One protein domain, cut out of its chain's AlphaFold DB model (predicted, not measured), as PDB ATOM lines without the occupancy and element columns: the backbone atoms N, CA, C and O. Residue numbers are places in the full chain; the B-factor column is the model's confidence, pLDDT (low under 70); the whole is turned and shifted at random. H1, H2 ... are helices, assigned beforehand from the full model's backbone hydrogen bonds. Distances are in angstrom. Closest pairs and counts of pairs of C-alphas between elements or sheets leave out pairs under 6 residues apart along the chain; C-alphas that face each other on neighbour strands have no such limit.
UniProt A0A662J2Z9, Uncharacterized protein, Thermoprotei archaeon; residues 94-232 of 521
ATOM      1  N   ASP A  94     -36.043  27.072 -10.969       78.81
ATOM      2  CA  ASP A  94     -37.361  26.531 -11.293       78.81
ATOM      3  C   ASP A  94     -37.360  25.754 -12.606       78.81
ATOM      4  O   ASP A  94     -37.875  24.639 -12.666       78.81
ATOM      5  N   GLN A  95     -36.743  26.316 -13.643       79.00
ATOM      6  CA  GLN A  95     -36.613  25.652 -14.932       79.00
ATOM      7  C   GLN A  95     -35.651  24.462 -14.836       79.00
ATOM      8  O   GLN A  95     -35.952  23.393 -15.363       79.00
ATOM      9  N   LEU A  96     -34.531  24.615 -14.120       77.06
ATOM     10  CA  LEU A  96     -33.586  23.513 -13.916       77.06
ATOM     11  C   LEU A  96     -34.207  22.340 -13.161       77.06
ATOM     12  O   LEU A  96     -33.813  21.205 -13.405       77.06
ATOM     13  N   GLU A  97     -35.157  22.579 -12.257       75.62
ATOM     14  CA  GLU A  97     -35.871  21.496 -11.581       75.62
ATOM     15  C   GLU A  97     -36.870  20.782 -12.480       75.62
ATOM     16  O   GLU A  97     -37.033  19.571 -12.366       75.62
ATOM     17  N   GLU A  98     -37.548  21.485 -13.381       78.81
ATOM     18  CA  GLU A  98     -38.422  20.806 -14.340       78.81
ATOM     19  C   GLU A  98     -37.603  19.979 -15.341       78.81
ATOM     20  O   GLU A  98     -37.949  18.830 -15.625       78.81
ATOM     21  N   GLU A  99     -36.457  20.499 -15.790       75.12
ATOM     22  CA  GLU A  99     -35.477  19.736 -16.573       75.12
ATOM     23  C   GLU A  99     -34.951  18.527 -15.783       75.12
ATOM     24  O   GLU A  99     -34.853  17.424 -16.331       75.12
ATOM     25  N   ALA A 100     -34.677  18.706 -14.487       71.00
ATOM     26  CA  ALA A 100     -34.218  17.648 -13.597       71.00
ATOM     27  C   ALA A 100     -35.239  16.525 -13.450       71.00
ATOM     28  O   ALA A 100     -34.920  15.367 -13.707       71.00
ATOM     29  N   LYS A 101     -36.483  16.864 -13.104       73.00
ATOM     30  CA  LYS A 101     -37.586  15.904 -12.986       73.00
ATOM     31  C   LYS A 101     -37.832  15.172 -14.297       73.00
ATOM     32  O   LYS A 101     -38.056  13.964 -14.292       73.00
ATOM     33  N   ALA A 102     -37.778  15.878 -15.427       73.50
ATOM     34  CA  ALA A 102     -37.926  15.260 -16.738       73.50
ATOM     35  C   ALA A 102     -36.783  14.272 -17.030       73.50
ATOM     36  O   ALA A 102     -37.032  13.196 -17.579       73.50
ATOM     37  N   ALA A 103     -35.545  14.605 -16.653       68.81
ATOM     38  CA  ALA A 103     -34.399  13.706 -16.765       68.81
ATOM     39  C   ALA A 103     -34.535  12.487 -15.835       68.81
ATOM     40  O   ALA A 103     -34.388  11.357 -16.297       68.81
ATOM     41  N   GLU A 104     -34.891  12.691 -14.566       67.12
ATOM     42  CA  GLU A 104     -35.128  11.628 -13.582       67.12
ATOM     43  C   GLU A 104     -36.242  10.676 -14.031       67.12
ATOM     44  O   GLU A 104     -36.058   9.461 -13.986       67.12
ATOM     45  N   ALA A 105     -37.361  11.200 -14.539       68.62
ATOM     46  CA  ALA A 105     -38.457  10.396 -15.074       68.62
ATOM     47  C   ALA A 105     -37.996   9.536 -16.260       68.62
ATOM     48  O   ALA A 105     -38.248   8.330 -16.283       68.62
ATOM     49  N   LYS A 106     -37.243  10.117 -17.206       66.88
ATOM     50  CA  LYS A 106     -36.649   9.372 -18.331       66.88
ATOM     51  C   LYS A 106     -35.690   8.283 -17.848       66.88
ATOM     52  O   LYS A 106     -35.728   7.170 -18.370       66.88
ATOM     53  N   MET A 107     -34.848   8.576 -16.854       62.09
ATOM     54  CA  MET A 107     -33.913   7.608 -16.273       62.09
ATOM     55  C   MET A 107     -34.636   6.493 -15.514       62.09
ATOM     56  O   MET A 107     -34.224   5.341 -15.617       62.09
ATOM     57  N   ALA A 108     -35.714   6.797 -14.787       61.38
ATOM     58  CA  ALA A 108     -36.538   5.809 -14.098       61.38
ATOM     59  C   ALA A 108     -37.199   4.853 -15.098       61.38
ATOM     60  O   ALA A 108     -37.072   3.641 -14.943       61.38
ATOM     61  N   THR A 109     -37.790   5.379 -16.177       60.78
ATOM     62  CA  THR A 109     -38.353   4.562 -17.264       60.78
ATOM     63  C   THR A 109     -37.280   3.725 -17.960       60.78
ATOM     64  O   THR A 109     -37.489   2.538 -18.193       60.78
ATOM     65  N   ALA A 110     -36.103   4.297 -18.246       60.44
ATOM     66  CA  ALA A 110     -34.989   3.564 -18.849       60.44
ATOM     67  C   ALA A 110     -34.450   2.460 -17.922       60.44
ATOM     68  O   ALA A 110     -34.147   1.360 -18.378       60.44
ATOM     69  N   LYS A 111     -34.367   2.725 -16.611       56.19
ATOM     70  CA  LYS A 111     -33.958   1.751 -15.592       56.19
ATOM     71  C   LYS A 111     -34.992   0.638 -15.444       56.19
ATOM     72  O   LYS A 111     -34.600  -0.515 -15.331       56.19
ATOM     73  N   GLU A 112     -36.281   0.956 -15.468       56.72
ATOM     74  CA  GLU A 112     -37.375  -0.017 -15.397       56.72
ATOM     75  C   GLU A 112     -37.453  -0.884 -16.660       56.72
ATOM     76  O   GLU A 112     -37.604  -2.099 -16.556       56.72
ATOM     77  N   GLN A 113     -37.244  -0.302 -17.844       58.81
ATOM     78  CA  GLN A 113     -37.117  -1.042 -19.104       58.81
ATOM     79  C   GLN A 113     -35.895  -1.964 -19.092       58.81
ATOM     80  O   GLN A 113     -36.041  -3.157 -19.349       58.81
ATOM     81  N   ALA A 114     -34.722  -1.450 -18.704       55.91
ATOM     82  CA  ALA A 114     -33.504  -2.247 -18.575       55.91
ATOM     83  C   ALA A 114     -33.673  -3.375 -17.543       55.91
ATOM     84  O   ALA A 114     -33.289  -4.512 -17.802       55.91
ATOM     85  N   LEU A 115     -34.298  -3.102 -16.393       52.03
ATOM     86  CA  LEU A 115     -34.563  -4.098 -15.353       52.03
ATOM     87  C   LEU A 115     -35.597  -5.140 -15.811       52.03
ATOM     88  O   LEU A 115     -35.397  -6.327 -15.572       52.03
ATOM     89  N   SER A 116     -36.660  -4.731 -16.510       55.72
ATOM     90  CA  SER A 116     -37.664  -5.631 -17.099       55.72
ATOM     91  C   SER A 116     -37.040  -6.560 -18.141       55.72
ATOM     92  O   SER A 116     -37.338  -7.752 -18.173       55.72
ATOM     93  N   GLU A 117     -36.131  -6.042 -18.965       55.06
ATOM     94  CA  GLU A 117     -35.411  -6.809 -19.982       55.06
ATOM     95  C   GLU A 117     -34.391  -7.779 -19.353       55.06
ATOM     96  O   GLU A 117     -34.302  -8.939 -19.766       55.06
ATOM     97  N   ILE A 118     -33.703  -7.364 -18.282       51.47
ATOM     98  CA  ILE A 118     -32.820  -8.217 -17.466       51.47
ATOM     99  C   ILE A 118     -33.615  -9.349 -16.788       51.47
ATOM    100  O   ILE A 118     -33.212 -10.513 -16.862       51.47
ATOM    101  N   LEU A 119     -34.762  -9.036 -16.172       52.00
ATOM    102  CA  LEU A 119     -35.630  -9.999 -15.480       52.00
ATOM    103  C   LEU A 119     -36.288 -10.997 -16.444       52.00
ATOM    104  O   LEU A 119     -36.442 -12.166 -16.099       52.00
ATOM    105  N   LYS A 120     -36.630 -10.571 -17.666       56.28
ATOM    106  CA  LYS A 120     -37.205 -11.445 -18.702       56.28
ATOM    107  C   LYS A 120     -36.200 -12.429 -19.304       56.28
ATOM    108  O   LYS A 120     -36.627 -13.427 -19.877       56.28
ATOM    109  N   THR A 121     -34.893 -12.159 -19.232       48.91
ATOM    110  CA  THR A 121     -33.903 -12.871 -20.065       48.91
ATOM    111  C   THR A 121     -32.799 -13.615 -19.308       48.91
ATOM    112  O   THR A 121     -32.145 -14.463 -19.920       48.91
ATOM    113  N   GLY A 122     -32.603 -13.374 -18.005       51.66
ATOM    114  CA  GLY A 122     -31.645 -14.101 -17.155       51.66
ATOM    115  C   GLY A 122     -30.168 -13.687 -17.336       51.66
ATOM    116  O   GLY A 122     -29.697 -13.413 -18.444       51.66
ATOM    117  N   ILE A 123     -29.412 -13.666 -16.225       52.19
ATOM    118  CA  ILE A 123     -28.108 -12.968 -16.066       52.19
ATOM    119  C   ILE A 123     -26.878 -13.845 -16.436       52.19
ATOM    120  O   ILE A 123     -25.734 -13.408 -16.364       52.19
ATOM    121  N   ASN A 124     -27.063 -15.079 -16.910       50.59
ATOM    122  CA  ASN A 124     -26.000 -16.103 -16.905       50.59
ATOM    123  C   ASN A 124     -24.953 -16.050 -18.045       50.59
ATOM    124  O   ASN A 124     -24.417 -17.090 -18.416       50.59
ATOM    125  N   THR A 125     -24.616 -14.887 -18.621       54.50
ATOM    126  CA  THR A 125     -23.499 -14.811 -19.597       54.50
ATOM    127  C   THR A 125     -22.581 -13.598 -19.387       54.50
ATOM    128  O   THR A 125     -23.079 -12.501 -19.123       54.50
ATOM    129  N   PRO A 126     -21.249 -13.734 -19.590       54.50
ATOM    130  CA  PRO A 126     -20.280 -12.633 -19.461       54.50
ATOM    131  C   PRO A 126     -20.609 -11.407 -20.321       54.50
ATOM    132  O   PRO A 126     -20.452 -10.269 -19.887       54.50
ATOM    133  N   ARG A 127     -21.152 -11.629 -21.526       46.28
ATOM    134  CA  ARG A 127     -21.621 -10.562 -22.421       46.28
ATOM    135  C   ARG A 127     -22.778  -9.760 -21.816       46.28
ATOM    136  O   ARG A 127     -22.849  -8.554 -22.015       46.28
ATOM    137  N   ARG A 128     -23.676 -10.400 -21.064       51.78
ATOM    138  CA  ARG A 128     -24.822  -9.735 -20.422       51.78
ATOM    139  C   ARG A 128     -24.450  -9.055 -19.107       51.78
ATOM    140  O   ARG A 128     -24.965  -7.976 -18.842       51.78
ATOM    141  N   PHE A 129     -23.492  -9.604 -18.356       54.72
ATOM    142  CA  PHE A 129     -22.833  -8.879 -17.264       54.72
ATOM    143  C   PHE A 129     -22.148  -7.609 -17.786       54.72
ATOM    144  O   PHE A 129     -22.318  -6.552 -17.196       54.72
ATOM    145  N   SER A 130     -21.478  -7.677 -18.944       53.31
ATOM    146  CA  SER A 130     -20.890  -6.506 -19.611       53.31
ATOM    147  C   SER A 130     -21.927  -5.461 -20.029       53.31
ATOM    148  O   SER A 130     -21.638  -4.281 -19.908       53.31
ATOM    149  N   ILE A 131     -23.122  -5.859 -20.485       50.09
ATOM    150  CA  ILE A 131     -24.215  -4.927 -20.832       50.09
ATOM    151  C   ILE A 131     -24.814  -4.286 -19.572       50.09
ATOM    152  O   ILE A 131     -25.095  -3.091 -19.563       50.09
ATOM    153  N   ALA A 132     -24.963  -5.046 -18.481       51.34
ATOM    154  CA  ALA A 132     -25.386  -4.509 -17.186       51.34
ATOM    155  C   ALA A 132     -24.336  -3.546 -16.596       51.34
ATOM    156  O   ALA A 132     -24.687  -2.469 -16.113       51.34
ATOM    157  N   LEU A 133     -23.045  -3.888 -16.702       52.66
ATOM    158  CA  LEU A 133     -21.934  -3.001 -16.351       52.66
ATOM    159  C   LEU A 133     -21.913  -1.763 -17.249       52.66
ATOM    160  O   LEU A 133     -21.738  -0.662 -16.744       52.66
ATOM    161  N   GLU A 134     -22.131  -1.915 -18.558       49.91
ATOM    162  CA  GLU A 134     -22.283  -0.793 -19.483       49.91
ATOM    163  C   GLU A 134     -23.472   0.077 -19.100       49.91
ATOM    164  O   GLU A 134     -23.325   1.281 -19.140       49.91
ATOM    165  N   GLY A 135     -24.618  -0.455 -18.675       47.41
ATOM    166  CA  GLY A 135     -25.737   0.363 -18.188       47.41
ATOM    167  C   GLY A 135     -25.368   1.190 -16.949       47.41
ATOM    168  O   GLY A 135     -25.706   2.370 -16.858       47.41
ATOM    169  N   ILE A 136     -24.601   0.600 -16.027       49.25
ATOM    170  CA  ILE A 136     -24.089   1.273 -14.824       49.25
ATOM    171  C   ILE A 136     -23.011   2.313 -15.180       49.25
ATOM    172  O   ILE A 136     -22.999   3.401 -14.608       49.25
ATOM    173  N   LEU A 137     -22.129   2.025 -16.141       47.31
ATOM    174  CA  LEU A 137     -21.011   2.888 -16.545       47.31
ATOM    175  C   LEU A 137     -21.412   3.966 -17.576       47.31
ATOM    176  O   LEU A 137     -20.900   5.079 -17.504       47.31
ATOM    177  N   ARG A 138     -22.366   3.684 -18.477       47.62
ATOM    178  CA  ARG A 138     -22.965   4.605 -19.474       47.62
ATOM    179  C   ARG A 138     -23.986   5.568 -18.874       47.62
ATOM    180  O   ARG A 138     -24.385   6.508 -19.557       47.62
ATOM    181  N   SER A 139     -24.378   5.387 -17.609       49.16
ATOM    182  CA  SER A 139     -25.103   6.420 -16.850       49.16
ATOM    183  C   SER A 139     -24.320   7.739 -16.772       49.16
ATOM    184  O   SER A 139     -24.898   8.791 -16.520       49.16
ATOM    185  N   ARG A 140     -23.008   7.685 -17.036       58.03
ATOM    186  CA  ARG A 140     -22.089   8.815 -17.015       58.03
ATOM    187  C   ARG A 140     -21.840   9.286 -18.438       58.03
ATOM    188  O   ARG A 140     -21.178   8.605 -19.219       58.03
ATOM    189  N   GLN A 141     -22.323  10.479 -18.759       62.84
ATOM    190  CA  GLN A 141     -22.087  11.115 -20.055       62.84
ATOM    191  C   GLN A 141     -21.343  12.443 -19.851       62.84
ATOM    192  O   GLN A 141     -21.969  13.501 -19.884       62.84
ATOM    193  N   PRO A 142     -20.008  12.418 -19.629       65.56
ATOM    194  CA  PRO A 142     -19.196  13.635 -19.510       65.56
ATOM    195  C   PRO A 142     -19.343  14.573 -20.714       65.56
ATOM    196  O   PRO A 142     -19.194  15.780 -20.574       65.56
ATOM    197  N   GLU A 143     -19.687  14.011 -21.872       64.12
ATOM    198  CA  GLU A 143     -20.010  14.718 -23.114       64.12
ATOM    199  C   GLU A 143     -21.141  15.738 -22.934       64.12
ATOM    200  O   GLU A 143     -21.065  16.860 -23.431       64.12
ATOM    201  N   LEU A 144     -22.162  15.393 -22.142       70.56
ATOM    202  CA  LEU A 144     -23.288  16.282 -21.864       70.56
ATOM    203  C   LEU A 144     -22.907  17.443 -20.937       70.56
ATOM    204  O   LEU A 144     -23.650  18.417 -20.819       70.56
ATOM    205  N   CYS A 145     -21.753  17.391 -20.263       74.69
ATOM    206  CA  CYS A 145     -21.318  18.479 -19.389       74.69
ATOM    207  C   CYS A 145     -20.935  19.749 -20.161       74.69
ATOM    208  O   CYS A 145     -20.919  20.823 -19.545       74.69
ATOM    209  N   LYS A 146     -20.652  19.652 -21.470       73.06
ATOM    210  CA  LYS A 146     -20.316  20.797 -22.333       73.06
ATOM    211  C   LYS A 146     -21.412  21.867 -22.286       73.06
ATOM    212  O   LYS A 146     -21.117  23.036 -22.044       73.06
ATOM    213  N   GLU A 147     -22.664  21.432 -22.409       74.69
ATOM    214  CA  GLU A 147     -23.864  22.281 -22.475       74.69
ATOM    215  C   GLU A 147     -24.679  22.281 -21.169       74.69
ATOM    216  O   GLU A 147     -25.649  23.020 -21.012       74.69
ATOM    217  N   CYS A 148     -24.282  21.469 -20.187       77.31
ATOM    218  CA  CYS A 148     -24.994  21.370 -18.918       77.31
ATOM    219  C   CYS A 148     -24.867  22.647 -18.078       77.31
ATOM    220  O   CYS A 148     -23.757  23.072 -17.723       77.31
ATOM    221  N   LYS A 149     -26.025  23.191 -17.686       78.94
ATOM    222  CA  LYS A 149     -26.172  24.413 -16.876       78.94
ATOM    223  C   LYS A 149     -26.392  24.150 -15.385       78.94
ATOM    224  O   LYS A 149     -26.392  25.085 -14.591       78.94
ATOM    225  N   VAL A 150     -26.530  22.885 -14.985       79.69
ATOM    226  CA  VAL A 150     -26.867  22.468 -13.612       79.69
ATOM    227  C   VAL A 150     -25.867  23.017 -12.595       79.69
ATOM    228  O   VAL A 150     -26.259  23.684 -11.640       79.69
ATOM    229  N   CYS A 151     -24.565  22.790 -12.799       79.94
ATOM    230  CA  CYS A 151     -23.544  23.230 -11.845       79.94
ATOM    231  C   CYS A 151     -23.486  24.750 -11.688       79.94
ATOM    232  O   CYS A 151     -23.132  25.224 -10.614       79.94
ATOM    233  N   THR A 152     -23.815  25.498 -12.737       83.94
ATOM    234  CA  THR A 152     -23.821  26.963 -12.725       83.94
ATOM    235  C   THR A 152     -25.118  27.502 -12.118       83.94
ATOM    236  O   THR A 152     -25.070  28.486 -11.390       83.94
ATOM    237  N   GLY A 153     -26.253  26.826 -12.314       83.69
ATOM    238  CA  GLY A 153     -27.540  27.238 -11.741       83.69
ATOM    239  C   GLY A 153     -27.691  26.928 -10.262       83.69
ATOM    240  O   GLY A 153     -28.062  27.807  -9.489       83.69
ATOM    241  N   TYR A 154     -27.334  25.715  -9.836       83.50
ATOM    242  CA  TYR A 154     -27.377  25.330  -8.419       83.50
ATOM    243  C   TYR A 154     -26.238  25.932  -7.588       83.50
ATOM    244  O   TYR A 154     -26.287  25.894  -6.357       83.50
ATOM    245  N   CYS A 155     -25.204  26.497  -8.219       89.75
ATOM    246  CA  CYS A 155     -24.153  27.205  -7.499       89.75
ATOM    247  C   CYS A 155     -24.663  28.569  -7.030       89.75
ATOM    248  O   CYS A 155     -24.793  29.502  -7.815       89.75
ATOM    249  N   THR A 156     -24.877  28.704  -5.723       89.00
ATOM    250  CA  THR A 156     -25.395  29.932  -5.103       89.00
ATOM    251  C   THR A 156     -24.555  31.180  -5.391       89.00
ATOM    252  O   THR A 156     -25.102  32.275  -5.399       89.00
ATOM    253  N   VAL A 157     -23.250  31.037  -5.641       92.25
ATOM    254  CA  VAL A 157     -22.355  32.186  -5.859       92.25
ATOM    255  C   VAL A 157     -22.114  32.515  -7.330       92.25
ATOM    256  O   VAL A 157     -21.729  33.637  -7.634       92.25
ATOM    257  N   ALA A 158     -22.351  31.575  -8.252       91.12
ATOM    258  CA  ALA A 158     -22.094  31.779  -9.679       91.12
ATOM    259  C   ALA A 158     -22.830  32.990 -10.296       91.12
ATOM    260  O   ALA A 158     -22.207  33.673 -11.114       91.12
ATOM    261  N   PRO A 159     -24.083  33.326  -9.904       90.81
ATOM    262  CA  PRO A 159     -24.750  34.542 -10.376       90.81
ATOM    263  C   PRO A 159     -23.941  35.823 -10.140       90.81
ATOM    264  O   PRO A 159     -23.942  36.717 -10.977       90.81
ATOM    265  N   PHE A 160     -23.198  35.888  -9.034       92.75
ATOM    266  CA  PHE A 160     -22.425  37.068  -8.622       92.75
ATOM    267  C   PHE A 160     -21.014  37.105  -9.223       92.75
ATOM    268  O   PHE A 160     -20.216  37.983  -8.911       92.75
ATOM    269  N   PHE A 161     -20.725  36.159 -10.119       92.56
ATOM    270  CA  PHE A 161     -19.554  36.146 -10.989       92.56
ATOM    271  C   PHE A 161     -19.978  36.063 -12.463       92.56
ATOM    272  O   PHE A 161     -19.342  35.383 -13.270       92.56
ATOM    273  N   ASN A 162     -21.091  36.720 -12.810       89.81
ATOM    274  CA  ASN A 162     -21.645  36.813 -14.167       89.81
ATOM    275  C   ASN A 162     -21.864  35.450 -14.842       89.81
ATOM    276  O   ASN A 162     -21.745  35.319 -16.061       89.81
ATOM    277  N   TYR A 163     -22.132  34.405 -14.049       89.31
ATOM    278  CA  TYR A 163     -22.271  33.031 -14.534       89.31
ATOM    279  C   TYR A 163     -21.077  32.545 -15.375       89.31
ATOM    280  O   TYR A 163     -21.229  31.668 -16.230       89.31
ATOM    281  N   VAL A 164     -19.885  33.108 -15.152       91.75
ATOM    282  CA  VAL A 164     -18.643  32.620 -15.754       91.75
ATOM    283  C   VAL A 164     -18.357  31.229 -15.192       91.75
ATOM    284  O   VAL A 164     -18.337  31.024 -13.977       91.75
ATOM    285  N   GLU A 165     -18.125  30.261 -16.079       90.06
ATOM    286  CA  GLU A 165     -18.038  28.839 -15.726       90.06
ATOM    287  C   GLU A 165     -16.936  28.550 -14.710       90.06
ATOM    288  O   GLU A 165     -17.118  27.695 -13.849       90.06
ATOM    289  N   THR A 166     -15.833  29.302 -14.761       93.31
ATOM    290  CA  THR A 166     -14.731  29.252 -13.791       93.31
ATOM    291  C   THR A 166     -15.237  29.284 -12.346       93.31
ATOM    292  O   THR A 166     -14.747  28.543 -11.496       93.31
ATOM    293  N   TRP A 167     -16.273  30.083 -12.078       93.25
ATOM    294  CA  TRP A 167     -16.860  30.298 -10.753       93.25
ATOM    295  C   TRP A 167     -18.049  29.390 -10.448       93.25
ATOM    296  O   TRP A 167     -18.689  29.544  -9.405       93.25
ATOM    297  N   SER A 168     -18.363  28.436 -11.322       90.50
ATOM    298  CA  SER A 168     -19.341  27.385 -11.053       90.50
ATOM    299  C   SER A 168     -18.700  26.239 -10.264       90.50
ATOM    300  O   SER A 168     -17.493  26.204 -10.005       90.50
ATOM    301  N   SER A 169     -19.500  25.256  -9.862       86.94
ATOM    302  CA  SER A 169     -18.958  24.030  -9.271       86.94
ATOM    303  C   SER A 169     -18.180  23.172 -10.274       86.94
ATOM    304  O   SER A 169     -17.176  22.570  -9.904       86.94
ATOM    305  N   LYS A 170     -18.598  23.151 -11.548       86.06
ATOM    306  CA  LYS A 170     -17.914  22.411 -12.620       86.06
ATOM    307  C   LYS A 170     -16.560  23.050 -12.924       86.06
ATOM    308  O   LYS A 170     -15.558  22.339 -12.921       86.06
ATOM    309  N   GLY A 171     -16.507  24.376 -13.080       89.88
ATOM    310  CA  GLY A 171     -15.246  25.098 -13.277       89.88
ATOM    311  C   GLY A 171     -14.265  24.882 -12.130       89.88
ATOM    312  O   GLY A 171     -13.121  24.511 -12.378       89.88
ATOM    313  N   ARG A 172     -14.721  24.982 -10.871       91.81
ATOM    314  CA  ARG A 172     -13.884  24.673  -9.694       91.81
ATOM    315  C   ARG A 172     -13.285  23.273  -9.749       91.81
ATOM    316  O   ARG A 172     -12.091  23.124  -9.523       91.81
ATOM    317  N   LEU A 173     -14.079  22.252 -10.067       87.75
ATOM    318  CA  LEU A 173     -13.573  20.881 -10.171       87.75
ATOM    319  C   LEU A 173     -12.544  20.715 -11.292       87.75
ATOM    320  O   LEU A 173     -11.557  20.007 -11.109       87.75
ATOM    321  N   MET A 174     -12.752  21.373 -12.433       87.88
ATOM    322  CA  MET A 174     -11.797  21.350 -13.541       87.88
ATOM    323  C   MET A 174     -10.484  22.023 -13.149       87.88
ATOM    324  O   MET A 174      -9.422  21.461 -13.389       87.88
ATOM    325  N   LEU A 175     -10.548  23.174 -12.481       92.31
ATOM    326  CA  LEU A 175      -9.365  23.860 -11.966       92.31
ATOM    327  C   LEU A 175      -8.611  23.027 -10.928       92.31
ATOM    328  O   LEU A 175      -7.392  22.913 -11.009       92.31
ATOM    329  N   ILE A 176      -9.327  22.407  -9.985       89.75
ATOM    330  CA  ILE A 176      -8.737  21.505  -8.988       89.75
ATOM    331  C   ILE A 176      -8.056  20.329  -9.683       89.75
ATOM    332  O   ILE A 176      -6.926  19.997  -9.342       89.75
ATOM    333  N   HIS A 177      -8.701  19.726 -10.683       87.75
ATOM    334  CA  HIS A 177      -8.095  18.663 -11.480       87.75
ATOM    335  C   HIS A 177      -6.821  19.137 -12.186       87.75
ATOM    336  O   HIS A 177      -5.797  18.471 -12.070       87.75
ATOM    337  N   GLY A 178      -6.850  20.291 -12.859       88.75
ATOM    338  CA  GLY A 178      -5.680  20.846 -13.543       88.75
ATOM    339  C   GLY A 178      -4.525  21.145 -12.599       88.75
ATOM    340  O   GLY A 178      -3.381  20.815 -12.902       88.75
ATOM    341  N   TYR A 179      -4.824  21.696 -11.425       90.44
ATOM    342  CA  TYR A 179      -3.844  21.897 -10.360       90.44
ATOM    343  C   TYR A 179      -3.250  20.563  -9.886       90.44
ATOM    344  O   TYR A 179      -2.033  20.405  -9.847       90.44
ATOM    345  N   LYS A 180      -4.091  19.560  -9.611       86.44
ATOM    346  CA  LYS A 180      -3.646  18.229  -9.165       86.44
ATOM    347  C   LYS A 180      -2.870  17.444 -10.213       86.44
ATOM    348  O   LYS A 180      -1.990  16.670  -9.851       86.44
ATOM    349  N   ALA A 181      -3.176  17.649 -11.486       87.50
ATOM    350  CA  ALA A 181      -2.462  17.045 -12.602       87.50
ATOM    351  C   ALA A 181      -1.149  17.779 -12.946       87.50
ATOM    352  O   ALA A 181      -0.422  17.329 -13.826       87.50
ATOM    353  N   GLY A 182      -0.841  18.906 -12.289       88.62
ATOM    354  CA  GLY A 182       0.322  19.742 -12.608       88.62
ATOM    355  C   GLY A 182       0.183  20.536 -13.914       88.62
ATOM    356  O   GLY A 182       1.155  21.125 -14.384       88.62
ATOM    357  N   GLU A 183      -1.014  20.570 -14.504       89.12
ATOM    358  CA  GLU A 183      -1.320  21.340 -15.714       89.12
ATOM    359  C   GLU A 183      -1.537  22.829 -15.409       89.12
ATOM    360  O   GLU A 183      -1.280  23.686 -16.256       89.12
ATOM    361  N   LEU A 184      -2.000  23.140 -14.196       91.31
ATOM    362  CA  LEU A 184      -2.132  24.499 -13.686       91.31
ATOM    363  C   LEU A 184      -1.181  24.721 -12.520       91.31
ATOM    364  O   LEU A 184      -1.059  23.894 -11.617       91.31
ATOM    365  N   LYS A 185      -0.542  25.889 -12.523       94.44
ATOM    366  CA  LYS A 185       0.212  26.356 -11.365       94.44
ATOM    367  C   LYS A 185      -0.756  26.831 -10.281       94.44
ATOM    368  O   LYS A 185      -1.821  27.354 -10.610       94.44
ATOM    369  N   PRO A 186      -0.373  26.716  -9.008       95.19
ATOM    370  CA  PRO A 186      -1.119  27.337  -7.934       95.19
ATOM    371  C   PRO A 186      -0.938  28.857  -7.981       95.19
ATOM    372  O   PRO A 186       0.178  29.375  -7.908       95.19
ATOM    373  N   THR A 187      -2.037  29.583  -8.164       96.50
ATOM    374  CA  THR A 187      -2.044  31.045  -8.295       96.50
ATOM    375  C   THR A 187      -3.023  31.678  -7.305       96.50
ATOM    376  O   THR A 187      -3.959  31.014  -6.843       96.50
ATOM    377  N   PRO A 188      -2.887  32.988  -7.019       96.25
ATOM    378  CA  PRO A 188      -3.888  33.722  -6.250       96.25
ATOM    379  C   PRO A 188      -5.298  33.647  -6.854       96.25
ATOM    380  O   PRO A 188      -6.266  33.532  -6.108       96.25
ATOM    381  N   LYS A 189      -5.425  33.644  -8.191       95.94
ATOM    382  CA  LYS A 189      -6.723  33.514  -8.868       95.94
ATOM    383  C   LYS A 189      -7.342  32.134  -8.652       95.94
ATOM    384  O   LYS A 189      -8.527  32.037  -8.338       95.94
ATOM    385  N   LEU A 190      -6.553  31.065  -8.791       96.88
ATOM    386  CA  LEU A 190      -7.017  29.709  -8.494       96.88
ATOM    387  C   LEU A 190      -7.540  29.623  -7.054       96.88
ATOM    388  O   LEU A 190      -8.638  29.112  -6.826       96.88
ATOM    389  N   ALA A 191      -6.780  30.163  -6.097       97.31
ATOM    390  CA  ALA A 191      -7.197  30.215  -4.704       97.31
ATOM    391  C   ALA A 191      -8.492  31.016  -4.535       97.31
ATOM    392  O   ALA A 191      -9.449  30.500  -3.968       97.31
ATOM    393  N   GLU A 192      -8.596  32.217  -5.096       97.12
ATOM    394  CA  GLU A 192      -9.815  33.030  -5.031       97.12
ATOM    395  C   GLU A 192     -11.058  32.273  -5.535       97.12
ATOM    396  O   GLU A 192     -12.111  32.263  -4.882       97.12
ATOM    397  N   VAL A 193     -10.934  31.568  -6.661       96.81
ATOM    398  CA  VAL A 193     -12.024  30.763  -7.225       96.81
ATOM    399  C   VAL A 193     -12.401  29.606  -6.291       96.81
ATOM    400  O   VAL A 193     -13.587  29.378  -6.045       96.81
ATOM    401  N   VAL A 194     -11.436  28.900  -5.703       96.88
ATOM    402  CA  VAL A 194     -11.690  27.788  -4.766       96.88
ATOM    403  C   VAL A 194     -12.282  28.282  -3.431       96.88
ATOM    404  O   VAL A 194     -13.244  27.700  -2.907       96.88
ATOM    405  N   TYR A 195     -11.770  29.386  -2.887       97.38
ATOM    406  CA  TYR A 195     -12.201  29.969  -1.610       97.38
ATOM    407  C   TYR A 195     -13.529  30.741  -1.699       97.38
ATOM    408  O   TYR A 195     -14.196  30.918  -0.686       97.38
ATOM    409  N   SER A 196     -13.993  31.104  -2.898       96.38
ATOM    410  CA  SER A 196     -15.335  31.686  -3.097       96.38
ATOM    411  C   SER A 196     -16.494  30.677  -2.984       96.38
ATOM    412  O   SER A 196     -17.659  31.064  -3.038       96.38
ATOM    413  N   CYS A 197     -16.214  29.378  -2.847       95.62
ATOM    414  CA  CYS A 197     -17.250  28.367  -2.614       95.62
ATOM    415  C   CYS A 197     -17.804  28.442  -1.177       95.62
ATOM    416  O   CYS A 197     -17.047  28.560  -0.221       95.62
ATOM    417  N   THR A 198     -19.112  28.268  -0.990       95.31
ATOM    418  CA  THR A 198     -19.709  28.161   0.357       95.31
ATOM    419  C   THR A 198     -19.599  26.762   0.969       95.31
ATOM    420  O   THR A 198     -20.075  26.553   2.077       95.31
ATOM    421  N   LEU A 199     -19.042  25.788   0.233       93.62
ATOM    422  CA  LEU A 199     -18.983  24.363   0.599       93.62
ATOM    423  C   LEU A 199     -20.350  23.723   0.906       93.62
ATOM    424  O   LEU A 199     -20.427  22.628   1.442       93.62
ATOM    425  N   CYS A 200     -21.449  24.345   0.469       93.00
ATOM    426  CA  CYS A 200     -22.790  23.907   0.850       93.00
ATOM    427  C   CYS A 200     -23.238  22.566   0.249       93.00
ATOM    428  O   CYS A 200     -24.251  22.042   0.690       93.00
ATOM    429  N   GLY A 201     -22.581  22.050  -0.796       86.38
ATOM    430  CA  GLY A 201     -22.922  20.769  -1.436       86.38
ATOM    431  C   GLY A 201     -24.106  20.777  -2.423       86.38
ATOM    432  O   GLY A 201     -24.392  19.740  -3.019       86.38
ATOM    433  N   ALA A 202     -24.777  21.914  -2.661       84.44
ATOM    434  CA  ALA A 202     -25.985  21.979  -3.508       84.44
ATOM    435  C   ALA A 202     -25.772  21.457  -4.942       84.44
ATOM    436  O   ALA A 202     -26.604  20.744  -5.492       84.44
ATOM    437  N   CYS A 203     -24.622  21.779  -5.533       76.75
ATOM    438  CA  CYS A 203     -24.295  21.466  -6.921       76.75
ATOM    439  C   CYS A 203     -24.186  19.972  -7.259       76.75
ATOM    440  O   CYS A 203     -24.261  19.628  -8.436       76.75
ATOM    441  N   PHE A 204     -23.971  19.100  -6.268       65.69
ATOM    442  CA  PHE A 204     -23.823  17.663  -6.513       65.69
ATOM    443  C   PHE A 204     -25.154  16.917  -6.396       65.69
ATOM    444  O   PHE A 204     -25.420  16.023  -7.194       65.69
ATOM    445  N   MET A 205     -26.022  17.345  -5.472       61.97
ATOM    446  CA  MET A 205     -27.315  16.698  -5.213       61.97
ATOM    447  C   MET A 205     -28.250  16.663  -6.429       61.97
ATOM    448  O   MET A 205     -29.208  15.903  -6.433       61.97
ATOM    449  N   ARG A 206     -27.997  17.490  -7.449       65.38
ATOM    450  CA  ARG A 206     -28.863  17.663  -8.625       65.38
ATOM    451  C   ARG A 206     -28.158  17.334  -9.943       65.38
ATOM    452  O   ARG A 206     -28.570  17.807 -10.996       65.38
ATOM    453  N   CYS A 207     -27.073  16.554  -9.909       71.19
ATOM    454  CA  CYS A 207     -26.401  16.121 -11.135       71.19
ATOM    455  C   CYS A 207     -27.315  15.202 -11.965       71.19
ATOM    456  O   CYS A 207     -27.506  14.036 -11.628       71.19
ATOM    457  N   LEU A 208     -27.819  15.717 -13.091       61.47
ATOM    458  CA  LEU A 208     -28.762  15.016 -13.977       61.47
ATOM    459  C   LEU A 208     -28.137  13.889 -14.801       61.47
ATOM    460  O   LEU A 208     -28.840  13.137 -15.464       61.47
ATOM    461  N   HIS A 209     -26.812  13.753 -14.761       60.34
ATOM    462  CA  HIS A 209     -26.066  12.743 -15.512       60.34
ATOM    463  C   HIS A 209     -25.638  11.580 -14.605       60.34
ATOM    464  O   HIS A 209     -24.490  11.141 -14.642       60.34
ATOM    465  N   GLY A 210     -26.564  11.136 -13.746       48.66
ATOM    466  CA  GLY A 210     -26.421   9.955 -12.888       48.66
ATOM    467  C   GLY A 210     -25.640  10.151 -11.590       48.66
ATOM    468  O   GLY A 210     -25.437   9.172 -10.873       48.66
ATOM    469  N   GLY A 211     -25.207  11.380 -11.281       50.06
ATOM    470  CA  GLY A 211     -24.181  11.622 -10.266       50.06
ATOM    471  C   GLY A 211     -22.863  10.939 -10.653       50.06
ATOM    472  O   GLY A 211     -22.826   9.887 -11.281       50.06
ATOM    473  N   PHE A 212     -21.724  11.511 -10.291       49.25
ATOM    474  CA  PHE A 212     -20.519  10.687 -10.230       49.25
ATOM    475  C   PHE A 212     -20.570   9.995  -8.864       49.25
ATOM    476  O   PHE A 212     -20.496  10.708  -7.860       49.25
ATOM    477  N   PRO A 213     -20.739   8.661  -8.772       40.44
ATOM    478  CA  PRO A 213     -20.672   7.970  -7.490       40.44
ATOM    479  C   PRO A 213     -19.367   8.363  -6.798       40.44
ATOM    480  O   PRO A 213     -18.303   8.270  -7.411       40.44
ATOM    481  N   ASN A 214     -19.471   8.842  -5.557       44.16
ATOM    482  CA  ASN A 214     -18.354   9.305  -4.727       44.16
ATOM    483  C   ASN A 214     -17.662  10.615  -5.171       44.16
ATOM    484  O   ASN A 214     -16.579  10.916  -4.674       44.16
ATOM    485  N   LEU A 215     -18.243  11.429  -6.068       55.91
ATOM    486  CA  LEU A 215     -17.713  12.775  -6.353       55.91
ATOM    487  C   LEU A 215     -18.343  13.823  -5.438       55.91
ATOM    488  O   LEU A 215     -19.165  14.647  -5.841       55.91
ATOM    489  N   GLU A 216     -17.910  13.836  -4.190       68.81
ATOM    490  CA  GLU A 216     -18.311  14.868  -3.245       68.81
ATOM    491  C   GLU A 216     -17.582  16.173  -3.572       68.81
ATOM    492  O   GLU A 216     -16.478  16.449  -3.105       68.81
ATOM    493  N   THR A 217     -18.202  16.992  -4.424       77.31
ATOM    494  CA  THR A 217     -17.600  18.234  -4.941       77.31
ATOM    495  C   THR A 217     -17.134  19.156  -3.816       77.31
ATOM    496  O   THR A 217     -16.061  19.746  -3.906       77.31
ATOM    497  N   PHE A 218     -17.913  19.253  -2.737       83.38
ATOM    498  CA  PHE A 218     -17.534  20.052  -1.577       83.38
ATOM    499  C   PHE A 218     -16.278  19.488  -0.887       83.38
ATOM    500  O   PHE A 218     -15.388  20.270  -0.574       83.38
ATOM    501  N   ARG A 219     -16.122  18.160  -0.756       84.88
ATOM    502  CA  ARG A 219     -14.894  17.546  -0.219       84.88
ATOM    503  C   ARG A 219     -13.692  17.770  -1.121       84.88
ATOM    504  O   ARG A 219     -12.615  18.075  -0.623       84.88
ATOM    505  N   ALA A 220     -13.870  17.679  -2.440       86.94
ATOM    506  CA  ALA A 220     -12.800  17.978  -3.390       86.94
ATOM    507  C   ALA A 220     -12.326  19.435  -3.261       86.94
ATOM    508  O   ALA A 220     -11.125  19.698  -3.231       86.94
ATOM    509  N   ILE A 221     -13.261  20.383  -3.123       92.19
ATOM    510  CA  ILE A 221     -12.952  21.800  -2.882       92.19
ATOM    511  C   ILE A 221     -12.285  21.985  -1.513       92.19
ATOM    512  O   ILE A 221     -11.296  22.705  -1.421       92.19
ATOM    513  N   MET A 222     -12.773  21.324  -0.462       92.06
ATOM    514  CA  MET A 222     -12.202  21.392   0.886       92.06
ATOM    515  C   MET A 222     -10.762  20.850   0.927       92.06
ATOM    516  O   MET A 222      -9.877  21.495   1.484       92.06
ATOM    517  N   ALA A 223     -10.494  19.724   0.262       91.88
ATOM    518  CA  ALA A 223      -9.146  19.182   0.106       91.88
ATOM    519  C   ALA A 223      -8.245  20.124  -0.710       91.88
ATOM    520  O   ALA A 223      -7.103  20.370  -0.331       91.88
ATOM    521  N   ALA A 224      -8.766  20.722  -1.786       94.25
ATOM    522  CA  ALA A 224      -8.017  21.708  -2.558       94.25
ATOM    523  C   ALA A 224      -7.662  22.953  -1.732       94.25
ATOM    524  O   ALA A 224      -6.547  23.454  -1.854       94.25
ATOM    525  N   ARG A 225      -8.559  23.433  -0.855       97.12
ATOM    526  CA  ARG A 225      -8.249  24.527   0.084       97.12
ATOM    527  C   ARG A 225      -7.097  24.172   1.003       97.12
ATOM    528  O   ARG A 225      -6.209  25.000   1.163       97.12
ATOM    529  N   ARG A 226      -7.086  22.952   1.551       95.31
ATOM    530  CA  ARG A 226      -5.982  22.455   2.384       95.31
ATOM    531  C   ARG A 226      -4.658  22.516   1.640       95.31
ATOM    532  O   ARG A 226      -3.682  23.047   2.156       95.31
ATOM    533  N   ASP A 227      -4.631  22.004   0.418       95.50
ATOM    534  CA  ASP A 227      -3.389  21.926  -0.348       95.50
ATOM    535  C   ASP A 227      -2.898  23.322  -0.776       95.50
ATOM    536  O   ASP A 227      -1.732  23.648  -0.574       95.50
ATOM    537  N   LEU A 228      -3.803  24.202  -1.218       96.12
ATOM    538  CA  LEU A 228      -3.489  25.613  -1.490       96.12
ATOM    539  C   LEU A 228      -3.070  26.378  -0.222       96.12
ATOM    540  O   LEU A 228      -2.236  27.279  -0.282       96.12
ATOM    541  N   GLY A 229      -3.642  26.031   0.931       95.44
ATOM    542  CA  GLY A 229      -3.267  26.580   2.232       95.44
ATOM    543  C   GLY A 229      -1.826  26.236   2.602       95.44
ATOM    544  O   GLY A 229      -1.075  27.134   2.978       95.44
ATOM    545  N   LYS A 230      -1.408  24.979   2.389       94.38
ATOM    546  CA  LYS A 230      -0.015  24.525   2.584       94.38
ATOM    547  C   LYS A 230       0.979  25.236   1.669       94.38
ATOM    548  O   LYS A 230       2.131  25.426   2.042       94.38
ATOM    549  N   GLU A 231       0.528  25.673   0.500       94.31
ATOM    550  CA  GLU A 231       1.317  26.485  -0.431       94.31
ATOM    551  C   GLU A 231       1.289  27.992  -0.105       94.31
ATOM    552  O   GLU A 231       1.839  28.805  -0.846       94.31
ATOM    553  N   GLY A 232       0.658  28.392   1.004       95.06
ATOM    554  CA  GLY A 232       0.607  29.779   1.472       95.06
ATOM    555  C   GLY A 232      -0.437  30.656   0.773       95.06
ATOM    556  O   GLY A 232      -0.497  31.859   1.045       95.06
TER     557      GLY A 232
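Overview. This is residues 94 to 232 of the 521 residues of an uncharacterized protein of Thermoprotei archaeon (UniProt A0A662J2Z9). A long helical arm, H1, runs away from H4 to one end of the model, aslant to the longest axis, and the shorter H2 folds back from its far end without touching it; at the other end of the model is a head in which H6, H7 and H9 form a triangle of crossed helices. The short helices H4, H5 and H8 lie at the side of this head, and H3 lies on the way from H2 to H4. The printed part has 139 residues, with nine named helices in the order H1 to H9 and no named strand; the class is all helix. The whole is loose, with a radius of gyration of the C-alphas of 18.4 A, and elongated, with spans of 59 by 36 by 22 A.

Along the chain. H1, residues 94 to 121, begins at C-alpha 94 at (-37.361, 26.531, -11.293) and is 40.5 A long from first to last C-alpha. H2, residues 126 to 138, is 17.4 A long and begins at C-alpha 126 at (-20.280, -12.633, -19.461). Three helices of four residues follow: H3, residues 142 to 145; H4, residues 150 to 153; and H5, residues 158 to 161. H6, residues 169 to 180, is 16.4 A long, and H7, residues 188 to 195, is 10.2 A long. H8, residues 202 to 205, again has four residues. H9, residues 217 to 230, is 20.1 A long and ends at C-alpha 230 at (-0.015, 24.525, 2.584).

Arrangement. H1 touches no helix. H1 and H2 are near each other, with 11 pairs of C-alphas within 10 A, the closest 8.2 A apart. At its other end H1 is close to H4 but not clearly touching, with the closest C-alphas, those of Leu 96 and Val 150, 6.8 A apart. H3 touches no helix either. H4 and H5 only just touch, with 3 pairs of C-alphas within 8 A, and only at the corner by their link; the closest C-alphas are those of Thr 152 and Ala 158, 6.0 A apart. H4 touches H6, which meets it with residues 169 to 170 alone; the closest C-alphas are those of Cys 151 and Ser 169, 5.3 A apart. H4 and H8 only just touch, with 3 pairs within 8 A; the closest C-alphas are those of Cys 151 and Cys 203, 5.3 A apart. H6 and H7 only just touch, with 3 pairs within 8 A, and H6 does so with residues 172 to 175 alone; the closest C-alphas are those of Arg 172 and Val 194, 6.2 A apart, and the two run opposite ways at a steep tilt of 52 degrees. H6 and H9 touch, with the C-alphas of Ile 176 and Ala 224 closest at 6.5 A, and run the same way at a steep tilt of 42 degrees. H7 and H9 touch, with the C-alphas of Val 194 and Ile 221 closest at 6.4 A, and run opposite ways at a steep tilt of 42 degrees. Among the pairs that are apart are H1 and H9, H2 and H6, and H5 and H7. In H1, H2, H6, H7 and H9 every O i to N i+4 pair is within hydrogen-bond range; H3, H4, H5 and H8 are too short for such a pair, and the 1 O i to N i+3 pair in each is within range.

Size, cuts and confidence. The two C-alphas farthest apart, those of Lys 120 and Gly 232, are 59.5 A apart. The printed part has no cut. The link from H8 to H9, with 11 residues, is long; those from H1 as far as H5 are tight, and the other three are short. The mean pLDDT of the printed part is 75.6, and it is under 70 at residues 103 to 143, 204 to 206 and 208 to 216.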